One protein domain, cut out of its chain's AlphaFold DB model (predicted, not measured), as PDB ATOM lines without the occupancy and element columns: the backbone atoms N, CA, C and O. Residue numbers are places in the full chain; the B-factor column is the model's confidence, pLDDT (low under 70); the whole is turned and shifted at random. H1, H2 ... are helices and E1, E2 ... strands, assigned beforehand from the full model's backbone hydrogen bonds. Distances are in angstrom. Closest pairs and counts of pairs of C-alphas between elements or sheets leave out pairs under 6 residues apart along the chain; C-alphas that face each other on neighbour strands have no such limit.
ATOM      1  N   VAL A  70     184.366 155.295 119.804       90.56
ATOM      2  CA  VAL A  70     184.017 154.890 121.172       90.56
ATOM      3  C   VAL A  70     185.011 153.854 121.703       90.56
ATOM      4  O   VAL A  70     185.477 153.978 122.836       90.56
ATOM      5  N   ASP A  71     185.387 152.859 120.899       91.44
ATOM      6  CA  ASP A  71     186.387 151.868 121.301       91.44
ATOM      7  C   ASP A  71     187.780 152.495 121.504       91.44
ATOM      8  O   ASP A  71     188.465 152.137 122.463       91.44
ATOM      9  N   ALA A  72     188.193 153.465 120.681       94.88
ATOM     10  CA  ALA A  72     189.440 154.205 120.894       94.88
ATOM     11  C   ALA A  72     189.420 154.994 122.216       94.88
ATOM     12  O   ALA A  72     190.327 154.837 123.032       94.88
ATOM     13  N   MET A  73     188.341 155.736 122.489       94.81
ATOM     14  CA  MET A  73     188.170 156.476 123.748       94.81
ATOM     15  C   MET A  73     188.234 155.556 124.974       94.81
ATOM     16  O   MET A  73     188.856 155.893 125.980       94.81
ATOM     17  N   ARG A  74     187.627 154.365 124.897       93.88
ATOM     18  CA  ARG A  74     187.678 153.367 125.979       93.88
ATOM     19  C   ARG A  74     189.082 152.830 126.209       93.88
ATOM     20  O   ARG A  74     189.470 152.627 127.358       93.88
ATOM     21  N   ARG A  75     189.838 152.595 125.133       96.88
ATOM     22  CA  ARG A  75     191.235 152.148 125.211       96.88
ATOM     23  C   ARG A  75     192.114 153.202 125.865       96.88
ATOM     24  O   ARG A  75     192.911 152.846 126.729       96.88
ATOM     25  N   ASP A  76     191.940 154.468 125.502       96.88
ATOM     26  CA  ASP A  76     192.695 155.574 126.095       96.88
ATOM     27  C   ASP A  76     192.336 155.761 127.571       96.88
ATOM     28  O   ASP A  76     193.227 155.833 128.417       96.88
ATOM     29  N   MET A  77     191.044 155.716 127.909       94.38
ATOM     30  CA  MET A  77     190.596 155.779 129.299       94.38
ATOM     31  C   MET A  77     191.150 154.617 130.132       94.38
ATOM     32  O   MET A  77     191.701 154.842 131.207       94.38
ATOM     33  N   GLY A  78     191.073 153.383 129.622       95.62
ATOM     34  CA  GLY A  78     191.632 152.209 130.291       95.62
ATOM     35  C   GLY A  78     193.135 152.333 130.497       95.62
ATOM     36  O   GLY A  78     193.625 152.122 131.604       95.62
ATOM     37  N   ARG A  79     193.870 152.756 129.462       97.31
ATOM     38  CA  ARG A  79     195.317 152.982 129.539       97.31
ATOM     39  C   ARG A  79     195.672 153.969 130.652       97.31
ATOM     40  O   ARG A  79     196.558 153.662 131.449       97.31
ATOM     41  N   SER A  80     194.980 155.105 130.721       94.88
ATOM     42  CA  SER A  80     195.214 156.132 131.740       94.88
ATOM     43  C   SER A  80     194.851 155.648 133.143       94.88
ATOM     44  O   SER A  80     195.675 155.753 134.048       94.88
ATOM     45  N   MET A  81     193.672 155.041 133.329       95.00
ATOM     46  CA  MET A  81     193.214 154.566 134.643       95.00
ATOM     47  C   MET A  81     194.094 153.438 135.197       95.00
ATOM     48  O   MET A  81     194.505 153.485 136.357       95.00
ATOM     49  N   ILE A  82     194.438 152.449 134.365       96.88
ATOM     50  CA  ILE A  82     195.312 151.332 134.754       96.88
ATOM     51  C   ILE A  82     196.697 151.851 135.128       96.88
ATOM     52  O   ILE A  82     197.264 151.461 136.151       96.88
ATOM     53  N   ARG A  83     197.256 152.742 134.301       97.31
ATOM     54  CA  ARG A  83     198.567 153.331 134.566       97.31
ATOM     55  C   ARG A  83     198.561 154.119 135.872       97.31
ATOM     56  O   ARG A  83     199.457 153.897 136.679       97.31
ATOM     57  N   GLN A  84     197.554 154.964 136.101       96.69
ATOM     58  CA  GLN A  84     197.458 155.749 137.330       96.69
ATOM     59  C   GLN A  84     197.362 154.848 138.563       96.69
ATOM     60  O   GLN A  84     198.135 155.010 139.497       96.69
ATOM     61  N   TRP A  85     196.502 153.829 138.550       96.81
ATOM     62  CA  TRP A  85     196.403 152.895 139.674       96.81
ATOM     63  C   TRP A  85     197.735 152.189 139.973       96.81
ATOM     64  O   TRP A  85     198.096 152.003 141.135       96.81
ATOM     65  N   LYS A  86     198.504 151.821 138.939       98.00
ATOM     66  CA  LYS A  86     199.834 151.222 139.122       98.00
ATOM     67  C   LYS A  86     200.853 152.204 139.695       98.00
ATOM     68  O   LYS A  86     201.658 151.783 140.523       98.00
ATOM     69  N   ILE A  87     200.818 153.473 139.279       98.31
ATOM     70  CA  ILE A  87     201.635 154.547 139.868       98.31
ATOM     71  C   ILE A  87     201.289 154.685 141.352       98.31
ATOM     72  O   ILE A  87     202.178 154.591 142.190       98.31
ATOM     73  N   ASN A  88     200.001 154.778 141.684       98.00
ATOM     74  CA  ASN A  88     199.511 154.879 143.059       98.00
ATOM     75  C   ASN A  88     199.985 153.695 143.906       98.00
ATOM     76  O   ASN A  88     200.553 153.870 144.979       98.00
ATOM     77  N   LYS A  89     199.828 152.472 143.395       97.94
ATOM     78  CA  LYS A  89     200.301 151.260 144.068       97.94
ATOM     79  C   LYS A  89     201.815 151.259 144.286       97.94
ATOM     80  O   LYS A  89     202.273 150.778 145.320       97.94
ATOM     81  N   ALA A  90     202.592 151.731 143.314       98.50
ATOM     82  CA  ALA A  90     204.047 151.794 143.416       98.50
ATOM     83  C   ALA A  90     204.496 152.851 144.437       98.50
ATOM     84  O   ALA A  90     205.242 152.506 145.350       98.50
ATOM     85  N   LEU A  91     203.944 154.066 144.373       98.62
ATOM     86  CA  LEU A  91     204.207 155.129 145.346       98.62
ATOM     87  C   LEU A  91     203.819 154.702 146.765       98.62
ATOM     88  O   LEU A  91     204.600 154.871 147.695       98.62
ATOM     89  N   TYR A  92     202.658 154.064 146.937       98.44
ATOM     90  CA  TYR A  92     202.258 153.514 148.232       98.44
ATOM     91  C   TYR A  92     203.230 152.444 148.745       98.44
ATOM     92  O   TYR A  92     203.523 152.391 149.933       98.44
ATOM     93  N   ARG A  93     203.756 151.578 147.873       98.19
ATOM     94  CA  ARG A  93     204.757 150.578 148.280       98.19
ATOM     95  C   ARG A  93     206.077 151.207 148.714       98.19
ATOM     96  O   ARG A  93     206.766 150.611 149.537       98.19
ATOM     97  N   GLU A  94     206.434 152.343 148.131       98.12
ATOM     98  CA  GLU A  94     207.689 153.043 148.397       98.12
ATOM     99  C   GLU A  94     207.615 153.906 149.662       98.12
ATOM    100  O   GLU A  94     208.490 153.798 150.519       98.12
ATOM    101  N   TYR A  95     206.549 154.695 149.809       98.06
ATOM    102  CA  TYR A  95     206.414 155.704 150.867       98.06
ATOM    103  C   TYR A  95     205.338 155.363 151.917       98.06
ATOM    104  O   TYR A  95     205.420 155.783 153.068       98.06
ATOM    105  N   GLY A  96     204.342 154.544 151.572       97.50
ATOM    106  CA  GLY A  96     203.286 154.119 152.494       97.50
ATOM    107  C   GLY A  96     202.306 155.231 152.881       97.50
ATOM    108  O   GLY A  96     201.900 156.048 152.059       97.50
ATOM    109  N   GLY A  97     201.880 155.212 154.146       97.56
ATOM    110  CA  GLY A  97     200.999 156.224 154.734       97.56
ATOM    111  C   GLY A  97     199.506 156.040 154.436       97.56
ATOM    112  O   GLY A  97     199.040 154.938 154.147       97.56
ATOM    113  N   ARG A  98     198.731 157.113 154.602       98.12
ATOM    114  CA  ARG A  98     197.269 157.111 154.470       98.12
ATOM    115  C   ARG A  98     196.830 157.098 153.007       98.12
ATOM    116  O   ARG A  98     197.459 157.709 152.144       98.12
ATOM    117  N   VAL A  99     195.693 156.453 152.760       98.19
ATOM    118  CA  VAL A  99     195.049 156.352 151.445       98.19
ATOM    119  C   VAL A  99     193.657 156.973 151.517       98.19
ATOM    120  O   VAL A  99     192.952 156.812 152.516       98.19
ATOM    121  N   ILE A 100     193.258 157.677 150.459       97.56
ATOM    122  CA  ILE A 100     191.956 158.339 150.329       97.56
ATOM    123  C   ILE A 100     191.106 157.691 149.231       97.56
ATOM    124  O   ILE A 100     191.627 157.091 148.287       97.56
ATOM    125  N   TYR A 101     189.787 157.823 149.357       94.06
ATOM    126  CA  TYR A 101     188.832 157.459 148.313       94.06
ATOM    127  C   TYR A 101     188.727 158.582 147.278       94.06
ATOM    128  O   TYR A 101     188.396 159.712 147.630       94.06
ATOM    129  N   GLN A 102     188.932 158.252 146.002       90.31
ATOM    130  CA  GLN A 102     188.686 159.147 144.869       90.31
ATOM    131  C   GLN A 102     187.778 158.480 143.830       90.31
ATOM    132  O   GLN A 102     187.586 157.260 143.828       90.31
ATOM    133  N   GLN A 103     187.215 159.283 142.918       82.88
ATOM    134  CA  GLN A 103     186.247 158.819 141.912       82.88
ATOM    135  C   GLN A 103     186.774 157.664 141.041       82.88
ATOM    136  O   GLN A 103     185.997 156.800 140.637       82.88
ATOM    137  N   PHE A 104     188.082 157.626 140.769       80.94
ATOM    138  CA  PHE A 104     188.705 156.649 139.867       80.94
ATOM    139  C   PHE A 104     189.567 155.594 140.567       80.94
ATOM    140  O   PHE A 104     190.231 154.796 139.901       80.94
ATOM    141  N   GLY A 105     189.530 155.546 141.897       89.62
ATOM    142  CA  GLY A 105     190.251 154.560 142.688       89.62
ATOM    143  C   GLY A 105     190.924 155.162 143.918       89.62
ATOM    144  O   GLY A 105     190.745 156.340 144.214       89.62
ATOM    145  N   PRO A 106     191.680 154.344 144.661       95.06
ATOM    146  CA  PRO A 106     192.419 154.804 145.825       95.06
ATOM    147  C   PRO A 106     193.631 155.657 145.442       95.06
ATOM    148  O   PRO A 106     194.362 155.342 144.495       95.06
ATOM    149  N   GLU A 107     193.876 156.698 146.230       96.62
ATOM    150  CA  GLU A 107     195.024 157.593 146.088       96.62
ATOM    151  C   GLU A 107     195.851 157.619 147.385       96.62
ATOM    152  O   GLU A 107     195.285 157.824 148.463       96.62
ATOM    153  N   PRO A 108     197.171 157.374 147.334       97.94
ATOM    154  CA  PRO A 108     198.006 157.296 148.524       97.94
ATOM    155  C   PRO A 108     198.500 158.694 148.913       97.94
ATOM    156  O   PRO A 108     199.624 159.075 148.595       97.94
ATOM    157  N   LEU A 109     197.636 159.461 149.582       98.00
ATOM    158  CA  LEU A 109     197.838 160.883 149.880       98.00
ATOM    159  C   LEU A 109     199.202 161.182 150.520       98.00
ATOM    160  O   LEU A 109     199.917 162.079 150.076       98.00
ATOM    161  N   ASP A 110     199.581 160.412 151.541       98.44
ATOM    162  CA  ASP A 110     200.850 160.638 152.239       98.44
ATOM    163  C   ASP A 110     202.054 160.251 151.360       98.44
ATOM    164  O   ASP A 110     203.063 160.954 151.365       98.44
ATOM    165  N   ALA A 111     201.935 159.194 150.545       98.62
ATOM    166  CA  ALA A 111     202.980 158.811 149.594       98.62
ATOM    167  C   ALA A 111     203.179 159.862 148.497       98.62
ATOM    168  O   ALA A 111     204.309 160.155 148.115       98.62
ATOM    169  N   TYR A 112     202.084 160.436 147.991       98.19
ATOM    170  CA  TYR A 112     202.137 161.557 147.057       98.19
ATOM    171  C   TYR A 112     202.884 162.725 147.679       98.19
ATOM    172  O   TYR A 112     203.828 163.233 147.081       98.19
ATOM    173  N   ARG A 113     202.498 163.115 148.895       98.31
ATOM    174  CA  ARG A 113     203.141 164.213 149.605       98.31
ATOM    175  C   ARG A 113     204.644 163.992 149.756       98.31
ATOM    176  O   ARG A 113     205.414 164.872 149.383       98.31
ATOM    177  N   GLU A 114     205.063 162.832 150.254       98.62
ATOM    178  CA  GLU A 114     206.482 162.541 150.489       98.62
ATOM    179  C   GLU A 114     207.291 162.517 149.183       98.62
ATOM    180  O   GLU A 114     208.379 163.098 149.107       98.62
ATOM    181  N   TYR A 115     206.731 161.925 148.124       98.56
ATOM    182  CA  TYR A 115     207.330 161.951 146.791       98.56
ATOM    183  C   TYR A 115     207.485 163.385 146.259       98.56
ATOM    184  O   TYR A 115     208.562 163.762 145.792       98.56
ATOM    185  N   LEU A 116     206.442 164.212 146.365       98.38
ATOM    186  CA  LEU A 116     206.460 165.601 145.899       98.38
ATOM    187  C   LEU A 116     207.441 166.460 146.702       98.38
ATOM    188  O   LEU A 116     208.196 167.228 146.110       98.38
ATOM    189  N   GLU A 117     207.488 166.306 148.028       98.31
ATOM    190  CA  GLU A 117     208.454 166.996 148.893       98.31
ATOM    191  C   GLU A 117     209.898 166.601 148.532       98.31
ATOM    192  O   GLU A 117     210.793 167.452 148.496       98.31
ATOM    193  N   ALA A 118     210.146 165.326 148.204       98.19
ATOM    194  CA  ALA A 118     211.446 164.875 147.716       98.19
ATOM    195  C   ALA A 118     211.812 165.512 146.366       98.19
ATOM    196  O   ALA A 118     212.907 166.059 146.235       98.19
ATOM    197  N   GLN A 119     210.888 165.521 145.400       97.69
ATOM    198  CA  GLN A 119     211.103 166.144 144.089       97.69
ATOM    199  C   GLN A 119     211.312 167.663 144.185       97.69
ATOM    200  O   GLN A 119     212.151 168.218 143.474       97.69
ATOM    201  N   GLN A 120     210.609 168.344 145.093       96.38
ATOM    202  CA  GLN A 120     210.808 169.774 145.327       96.38
ATOM    203  C   GLN A 120     212.186 170.049 145.944       96.38
ATOM    204  O   GLN A 120     212.912 170.933 145.491       96.38
ATOM    205  N   ARG A 121     212.591 169.255 146.944       97.25
ATOM    206  CA  ARG A 121     213.903 169.359 147.606       97.25
ATOM    207  C   ARG A 121     215.072 169.083 146.658       97.25
ATOM    208  O   ARG A 121     216.141 169.664 146.830       97.25
ATOM    209  N   GLU A 122     214.877 168.217 145.669       95.94
ATOM    210  CA  GLU A 122     215.841 167.945 144.593       95.94
ATOM    211  C   GLU A 122     215.858 169.034 143.506       95.94
ATOM    212  O   GLU A 122     216.761 169.058 142.669       95.94
ATOM    213  N   GLY A 123     214.906 169.969 143.537       94.50
ATOM    214  CA  GLY A 123     214.792 171.051 142.565       94.50
ATOM    215  C   GLY A 123     214.169 170.627 141.234       94.50
ATOM    216  O   GLY A 123     214.297 171.365 140.257       94.50
ATOM    217  N   THR A 124     213.488 169.474 141.174       95.25
ATOM    218  CA  THR A 124     212.780 169.008 139.967       95.25
ATOM    219  C   THR A 124     211.671 169.982 139.560       95.25
ATOM    220  O   THR A 124     211.393 170.160 138.373       95.25
ATOM    221  N   PHE A 125     211.063 170.664 140.532       94.25
ATOM    222  CA  PHE A 125     210.159 171.785 140.298       94.25
ATOM    223  C   PHE A 125     210.318 172.848 141.389       94.25
ATOM    224  O   PHE A 125     210.785 172.568 142.491       94.25
ATOM    225  N   VAL A 126     209.913 174.080 141.073       91.31
ATOM    226  CA  VAL A 126     209.891 175.211 142.008       91.31
ATOM    227  C   VAL A 126     208.592 175.976 141.803       91.31
ATOM    228  O   VAL A 126     208.260 176.339 140.674       91.31
ATOM    229  N   ILE A 127     207.879 176.257 142.893       89.25
ATOM    230  CA  ILE A 127     206.733 177.166 142.906       89.25
ATOM    231  C   ILE A 127     207.242 178.496 143.455       89.25
ATOM    232  O   ILE A 127     207.809 178.561 144.535       89.25
ATOM    233  N   HIS A 128     207.127 179.562 142.668       88.12
ATOM    234  CA  HIS A 128     207.711 180.857 143.037       88.12
ATOM    235  C   HIS A 128     206.712 181.816 143.688       88.12
ATOM    236  O   HIS A 128     207.130 182.806 144.282       88.12
ATOM    237  N   GLU A 129     205.412 181.586 143.502       90.31
ATOM    238  CA  GLU A 129     204.364 182.408 144.106       90.31
ATOM    239  C   GLU A 129     203.915 181.731 145.401       90.31
ATOM    240  O   GLU A 129     203.357 180.639 145.361       90.31
ATOM    241  N   MET A 130     204.149 182.373 146.547       89.06
ATOM    242  CA  MET A 130     203.899 181.773 147.866       89.06
ATOM    243  C   MET A 130     202.435 181.341 148.049       89.06
ATOM    244  O   MET A 130     202.175 180.264 148.561       89.06
ATOM    245  N   ALA A 131     201.479 182.128 147.539       90.12
ATOM    246  CA  ALA A 131     200.061 181.765 147.580       90.12
ATOM    247  C   ALA A 131     199.748 180.486 146.781       90.12
ATOM    248  O   ALA A 131     198.885 179.713 147.177       90.12
ATOM    249  N   PHE A 132     200.460 180.253 145.673       93.06
ATOM    250  CA  PHE A 132     200.286 179.041 144.871       93.06
ATOM    251  C   PHE A 132     200.911 177.838 145.570       93.06
ATOM    252  O   PHE A 132     200.391 176.735 145.464       93.06
ATOM    253  N   GLU A 133     202.022 178.043 146.276       94.25
ATOM    254  CA  GLU A 133     202.666 176.993 147.059       94.25
ATOM    255  C   GLU A 133     201.790 176.566 148.244       94.25
ATOM    256  O   GLU A 133     201.564 175.371 148.430       94.25
ATOM    257  N   ASP A 134     201.231 177.523 148.987       94.75
ATOM    258  CA  ASP A 134     200.316 177.245 150.099       94.75
ATOM    259  C   ASP A 134     199.081 176.456 149.633       94.75
ATOM    260  O   ASP A 134     198.688 175.468 150.260       94.75
ATOM    261  N   GLU A 135     198.473 176.867 148.517       94.19
ATOM    262  CA  GLU A 135     197.291 176.202 147.968       94.19
ATOM    263  C   GLU A 135     197.622 174.814 147.397       94.19
ATOM    264  O   GLU A 135     196.909 173.858 147.699       94.19
ATOM    265  N   PHE A 136     198.754 174.666 146.696       95.31
ATOM    266  CA  PHE A 136     199.256 173.370 146.222       95.31
ATOM    267  C   PHE A 136     199.444 172.372 147.375       95.31
ATOM    268  O   PHE A 136     198.972 171.238 147.313       95.31
ATOM    269  N   TRP A 137     200.106 172.781 148.462       96.62
ATOM    270  CA  TRP A 137     200.344 171.889 149.601       96.62
ATOM    271  C   TRP A 137     199.097 171.643 150.446       96.62
ATOM    272  O   TRP A 137     199.013 170.613 151.124       96.62
ATOM    273  N   SER A 138     198.117 172.548 150.417       96.06
ATOM    274  CA  SER A 138     196.850 172.369 151.129       96.06
ATOM    275  C   SER A 138     196.121 171.104 150.674       96.06
ATOM    276  O   SER A 138     195.556 170.406 151.513       96.06
ATOM    277  N   ASP A 139     196.185 170.744 149.392       93.31
ATOM    278  CA  ASP A 139     195.578 169.505 148.890       93.31
ATOM    279  C   ASP A 139     196.196 168.234 149.489       93.31
ATOM    280  O   ASP A 139     195.510 167.223 149.598       93.31
ATOM    281  N   PHE A 140     197.441 168.283 149.967       95.88
ATOM    282  CA  PHE A 140     198.132 167.137 150.577       95.88
ATOM    283  C   PHE A 140     198.211 167.195 152.108       95.88
ATOM    284  O   PHE A 140     198.724 166.273 152.745       95.88
ATOM    285  N   SER A 141     197.757 168.292 152.718       94.69
ATOM    286  CA  SER A 141     197.923 168.544 154.156       94.69
ATOM    287  C   SER A 141     196.627 168.866 154.895       94.69
ATOM    288  O   SER A 141     196.576 168.683 156.112       94.69
ATOM    289  N   ASP A 142     195.581 169.302 154.192       96.62
ATOM    290  CA  ASP A 142     194.262 169.529 154.769       96.62
ATOM    291  C   ASP A 142     193.412 168.256 154.696       96.62
ATOM    292  O   ASP A 142     192.720 167.980 153.715       96.62
ATOM    293  N   ASP A 143     193.441 167.486 155.783       96.00
ATOM    294  CA  ASP A 143     192.652 166.262 155.931       96.00
ATOM    295  C   ASP A 143     191.141 166.486 155.733       96.00
ATOM    296  O   ASP A 143     190.431 165.550 155.372       96.00
ATOM    297  N   SER A 144     190.618 167.702 155.950       96.62
ATOM    298  CA  SER A 144     189.179 167.971 155.815       96.62
ATOM    299  C   SER A 144     188.677 167.904 154.369       96.62
ATOM    300  O   SER A 144     187.472 167.768 154.145       96.62
ATOM    301  N   LYS A 145     189.594 167.937 153.394       94.19
ATOM    302  CA  LYS A 145     189.302 167.784 151.963       94.19
ATOM    303  C   LYS A 145     189.059 166.333 151.547       94.19
ATOM    304  O   LYS A 145     188.567 166.094 150.446       94.19
ATOM    305  N   HIS A 146     189.378 165.368 152.413       96.00
ATOM    306  CA  HIS A 146     189.526 163.972 152.018       96.00
ATOM    307  C   HIS A 146     188.667 163.011 152.827       96.00
ATOM    308  O   HIS A 146     188.395 163.194 154.011       96.00
ATOM    309  N   SER A 147     188.282 161.917 152.173       96.56
ATOM    310  CA  SER A 147     187.716 160.741 152.835       96.56
ATOM    311  C   SER A 147     188.766 159.640 152.869       96.56
ATOM    312  O   SER A 147     189.174 159.143 151.821       96.56
ATOM    313  N   PHE A 148     189.203 159.260 154.066       97.19
ATOM    314  CA  PHE A 148     190.284 158.296 154.261       97.19
ATOM    315  C   PHE A 148     189.773 156.863 154.398       97.19
ATOM    316  O   PHE A 148     188.701 156.622 154.957       97.19
ATOM    317  N   PHE A 149     190.591 155.915 153.947       96.62
ATOM    318  CA  PHE A 149     190.475 154.517 154.344       96.62
ATOM    319  C   PHE A 149     190.679 154.372 155.859       96.62
ATOM    320  O   PHE A 149     191.315 155.208 156.509       96.62
ATOM    321  N   GLU A 150     190.144 153.292 156.429       97.00
ATOM    322  CA  GLU A 150     190.382 152.981 157.836       97.00
ATOM    323  C   GLU A 150     191.872 152.722 158.080       97.00
ATOM    324  O   GLU A 150     192.538 152.012 157.320       97.00
ATOM    325  N   ARG A 151     192.392 153.278 159.177       94.75
ATOM    326  CA  ARG A 151     193.804 153.150 159.524       94.75
ATOM    327  C   ARG A 151     194.181 151.685 159.737       94.75
ATOM    328  O   ARG A 151     193.569 150.998 160.550       94.75
ATOM    329  N   GLY A 152     195.242 151.246 159.074       94.56
ATOM    330  CA  GLY A 152     195.722 149.865 159.088       94.56
ATOM    331  C   GLY A 152     195.124 148.983 157.988       94.56
ATOM    332  O   GLY A 152     195.521 147.824 157.881       94.56
ATOM    333  N   THR A 153     194.202 149.505 157.172       95.69
ATOM    334  CA  THR A 153     193.598 148.786 156.036       95.69
ATOM    335  C   THR A 153     194.091 149.283 154.678       95.69
ATOM    336  O   THR A 153     193.761 148.698 153.655       95.69
ATOM    337  N   GLU A 154     194.920 150.326 154.639       96.75
ATOM    338  CA  GLU A 154     195.313 151.030 153.416       96.75
ATOM    339  C   GLU A 154     195.922 150.101 152.356       96.75
ATOM    340  O   GLU A 154     195.668 150.263 151.163       96.75
ATOM    341  N   ALA A 155     196.671 149.080 152.781       94.06
ATOM    342  CA  ALA A 155     197.288 148.117 151.875       94.06
ATOM    343  C   ALA A 155     196.258 147.353 151.026       94.06
ATOM    344  O   ALA A 155     196.531 147.073 149.854       94.06
ATOM    345  N   SER A 156     195.064 147.079 151.569       93.56
ATOM    346  CA  SER A 156     194.014 146.360 150.839       93.56
ATOM    347  C   SER A 156     193.466 147.170 149.664       93.56
ATOM    348  O   SER A 156     192.929 146.593 148.722       93.56
ATOM    349  N   ALA A 157     193.642 148.497 149.666       92.81
ATOM    350  CA  ALA A 157     193.215 149.367 148.573       92.81
ATOM    351  C   ALA A 157     193.916 149.033 147.240       92.81
ATOM    352  O   ALA A 157     193.362 149.264 146.167       92.81
ATOM    353  N   PHE A 158     195.117 148.449 147.293       94.69
ATOM    354  CA  PHE A 158     195.919 148.127 146.109       94.69
ATOM    355  C   PHE A 158     196.108 146.617 145.879       94.69
ATOM    356  O   PHE A 158     196.942 146.215 145.055       94.69
ATOM    357  N   GLU A 159     195.366 145.765 146.590       92.12
ATOM    358  CA  GLU A 159     195.423 144.307 146.411       92.12
ATOM    359  C   GLU A 159     194.725 143.870 145.125       92.12
ATOM    360  O   GLU A 159     195.330 143.160 144.319       92.12
ATOM    361  N   VAL A 160     193.502 144.358 144.908       88.38
ATOM    362  CA  VAL A 160     192.686 144.046 143.731       88.38
ATOM    363  C   VAL A 160     192.668 145.253 142.791       88.38
ATOM    364  O   VAL A 160     192.334 146.357 143.230       88.38
ATOM    365  N   PRO A 161     193.032 145.092 141.507       87.50
ATOM    366  CA  PRO A 161     192.879 146.157 140.528       87.50
ATOM    367  C   PRO A 161     191.425 146.612 140.411       87.50
ATOM    368  O   PRO A 161     190.509 145.797 140.301       87.50
ATOM    369  N   THR A 162     191.201 147.926 140.378       83.94
ATOM    370  CA  THR A 162     189.842 148.500 140.332       83.94
ATOM    371  C   THR A 162     189.067 148.097 139.080       83.94
ATOM    372  O   THR A 162     187.842 148.081 139.092       83.94
ATOM    373  N   TRP A 163     189.771 147.747 138.001       86.62
ATOM    374  CA  TRP A 163     189.167 147.270 136.763       86.62
ATOM    375  C   TRP A 163     188.876 145.775 136.746       86.62
ATOM    376  O   TRP A 163     188.289 145.331 135.772       86.62
ATOM    377  N   GLU A 164     189.289 145.005 137.753       84.06
ATOM    378  CA  GLU A 164     189.021 143.560 137.881       84.06
ATOM    379  C   GLU A 164     187.924 143.252 138.912       84.06
ATOM    380  O   GLU A 164     187.547 142.090 139.073       84.06
ATOM    381  N   SER A 165     187.434 144.287 139.603       67.31
ATOM    382  CA  SER A 165     186.441 144.205 140.683       67.31
ATOM    383  C   SER A 165     184.997 144.195 140.182       67.31
ATOM    384  O   SER A 165     184.729 144.766 139.098       67.31
TER     385      SER A 165
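Overview. This is residues 70 to 165 of the 165 residues of an uncharacterized protein of Chromatiales bacterium (UniProt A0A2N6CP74). The long helix H1 and the helix H2 make a corner, like an L, where the last residues of H1 meet the first half of H2; H3 folds back beside H2 as a loose helical hairpin. The small strand hairpin E1 and E2 lies near the middle, with E2 next to H1, and the short H4 sits by E2 and H1; residues 70 to 77 of H1 stick out. The printed part has 96 residues, with four named helices and two named strands that follow each other along the chain as H1, E1, E2, H2, H3, H4; the class is mostly helix, and the one sheet, E1 - E2, is antiparallel. It is only just loose, close to compact, with a radius of gyration of the C-alphas of 15.1 A and spans of 43 by 36 by 24 A.

Arrangement. E1, residues 100 to 102, and E2, residues 105 to 107, form an antiparallel hairpin at 138 degrees, with N 100 and O 107 at 2.8 A and N 102 and O 105 at 3.2 A, within hydrogen-bond range. The closest C-alphas of E2 and H1, residues 70 to 95, are those of Glu 107 and Asn 88, 6.1 A apart. H1 touches H2, residues 109 to 121, with residues 91 to 95 alone, about perpendicular at 78 degrees; the closest C-alphas, of Tyr 95 and Ala 111, are 4.8 A apart. H2 touches H3, residues 130 to 141, opposite ways at a shallow tilt of 34.9 degrees, only just short of steep; the closest C-alphas, of Arg 113 and Phe 140, are 5.9 A apart. H4, residues 154 to 158, is close to H1 but not clearly touching, with C-alphas 158 and 89 at 5.8 A, and is apart from H2 and H3. Each O i to N i+4 pair is within hydrogen-bond range in H1 and H2, 6 of 8 in H3 and 0 of 1 in H4, which has 2 of 2 O i to N i+3 pairs.

Along the chain. H1 begins at C-alpha 70 (184.017, 154.890, 121.172) and is 37.2 A long; H2 is 18.3 A and H3 15.8 A. H4 ends at C-alpha 158 (195.919, 148.127, 146.109).

Size, cuts and confidence. The C-alphas of Asp 71 and Met 130, the two farthest apart, are 43.7 A apart. The printed part has no cut; the link H3 to H4 is long, and residue 165 has pLDDT under 70.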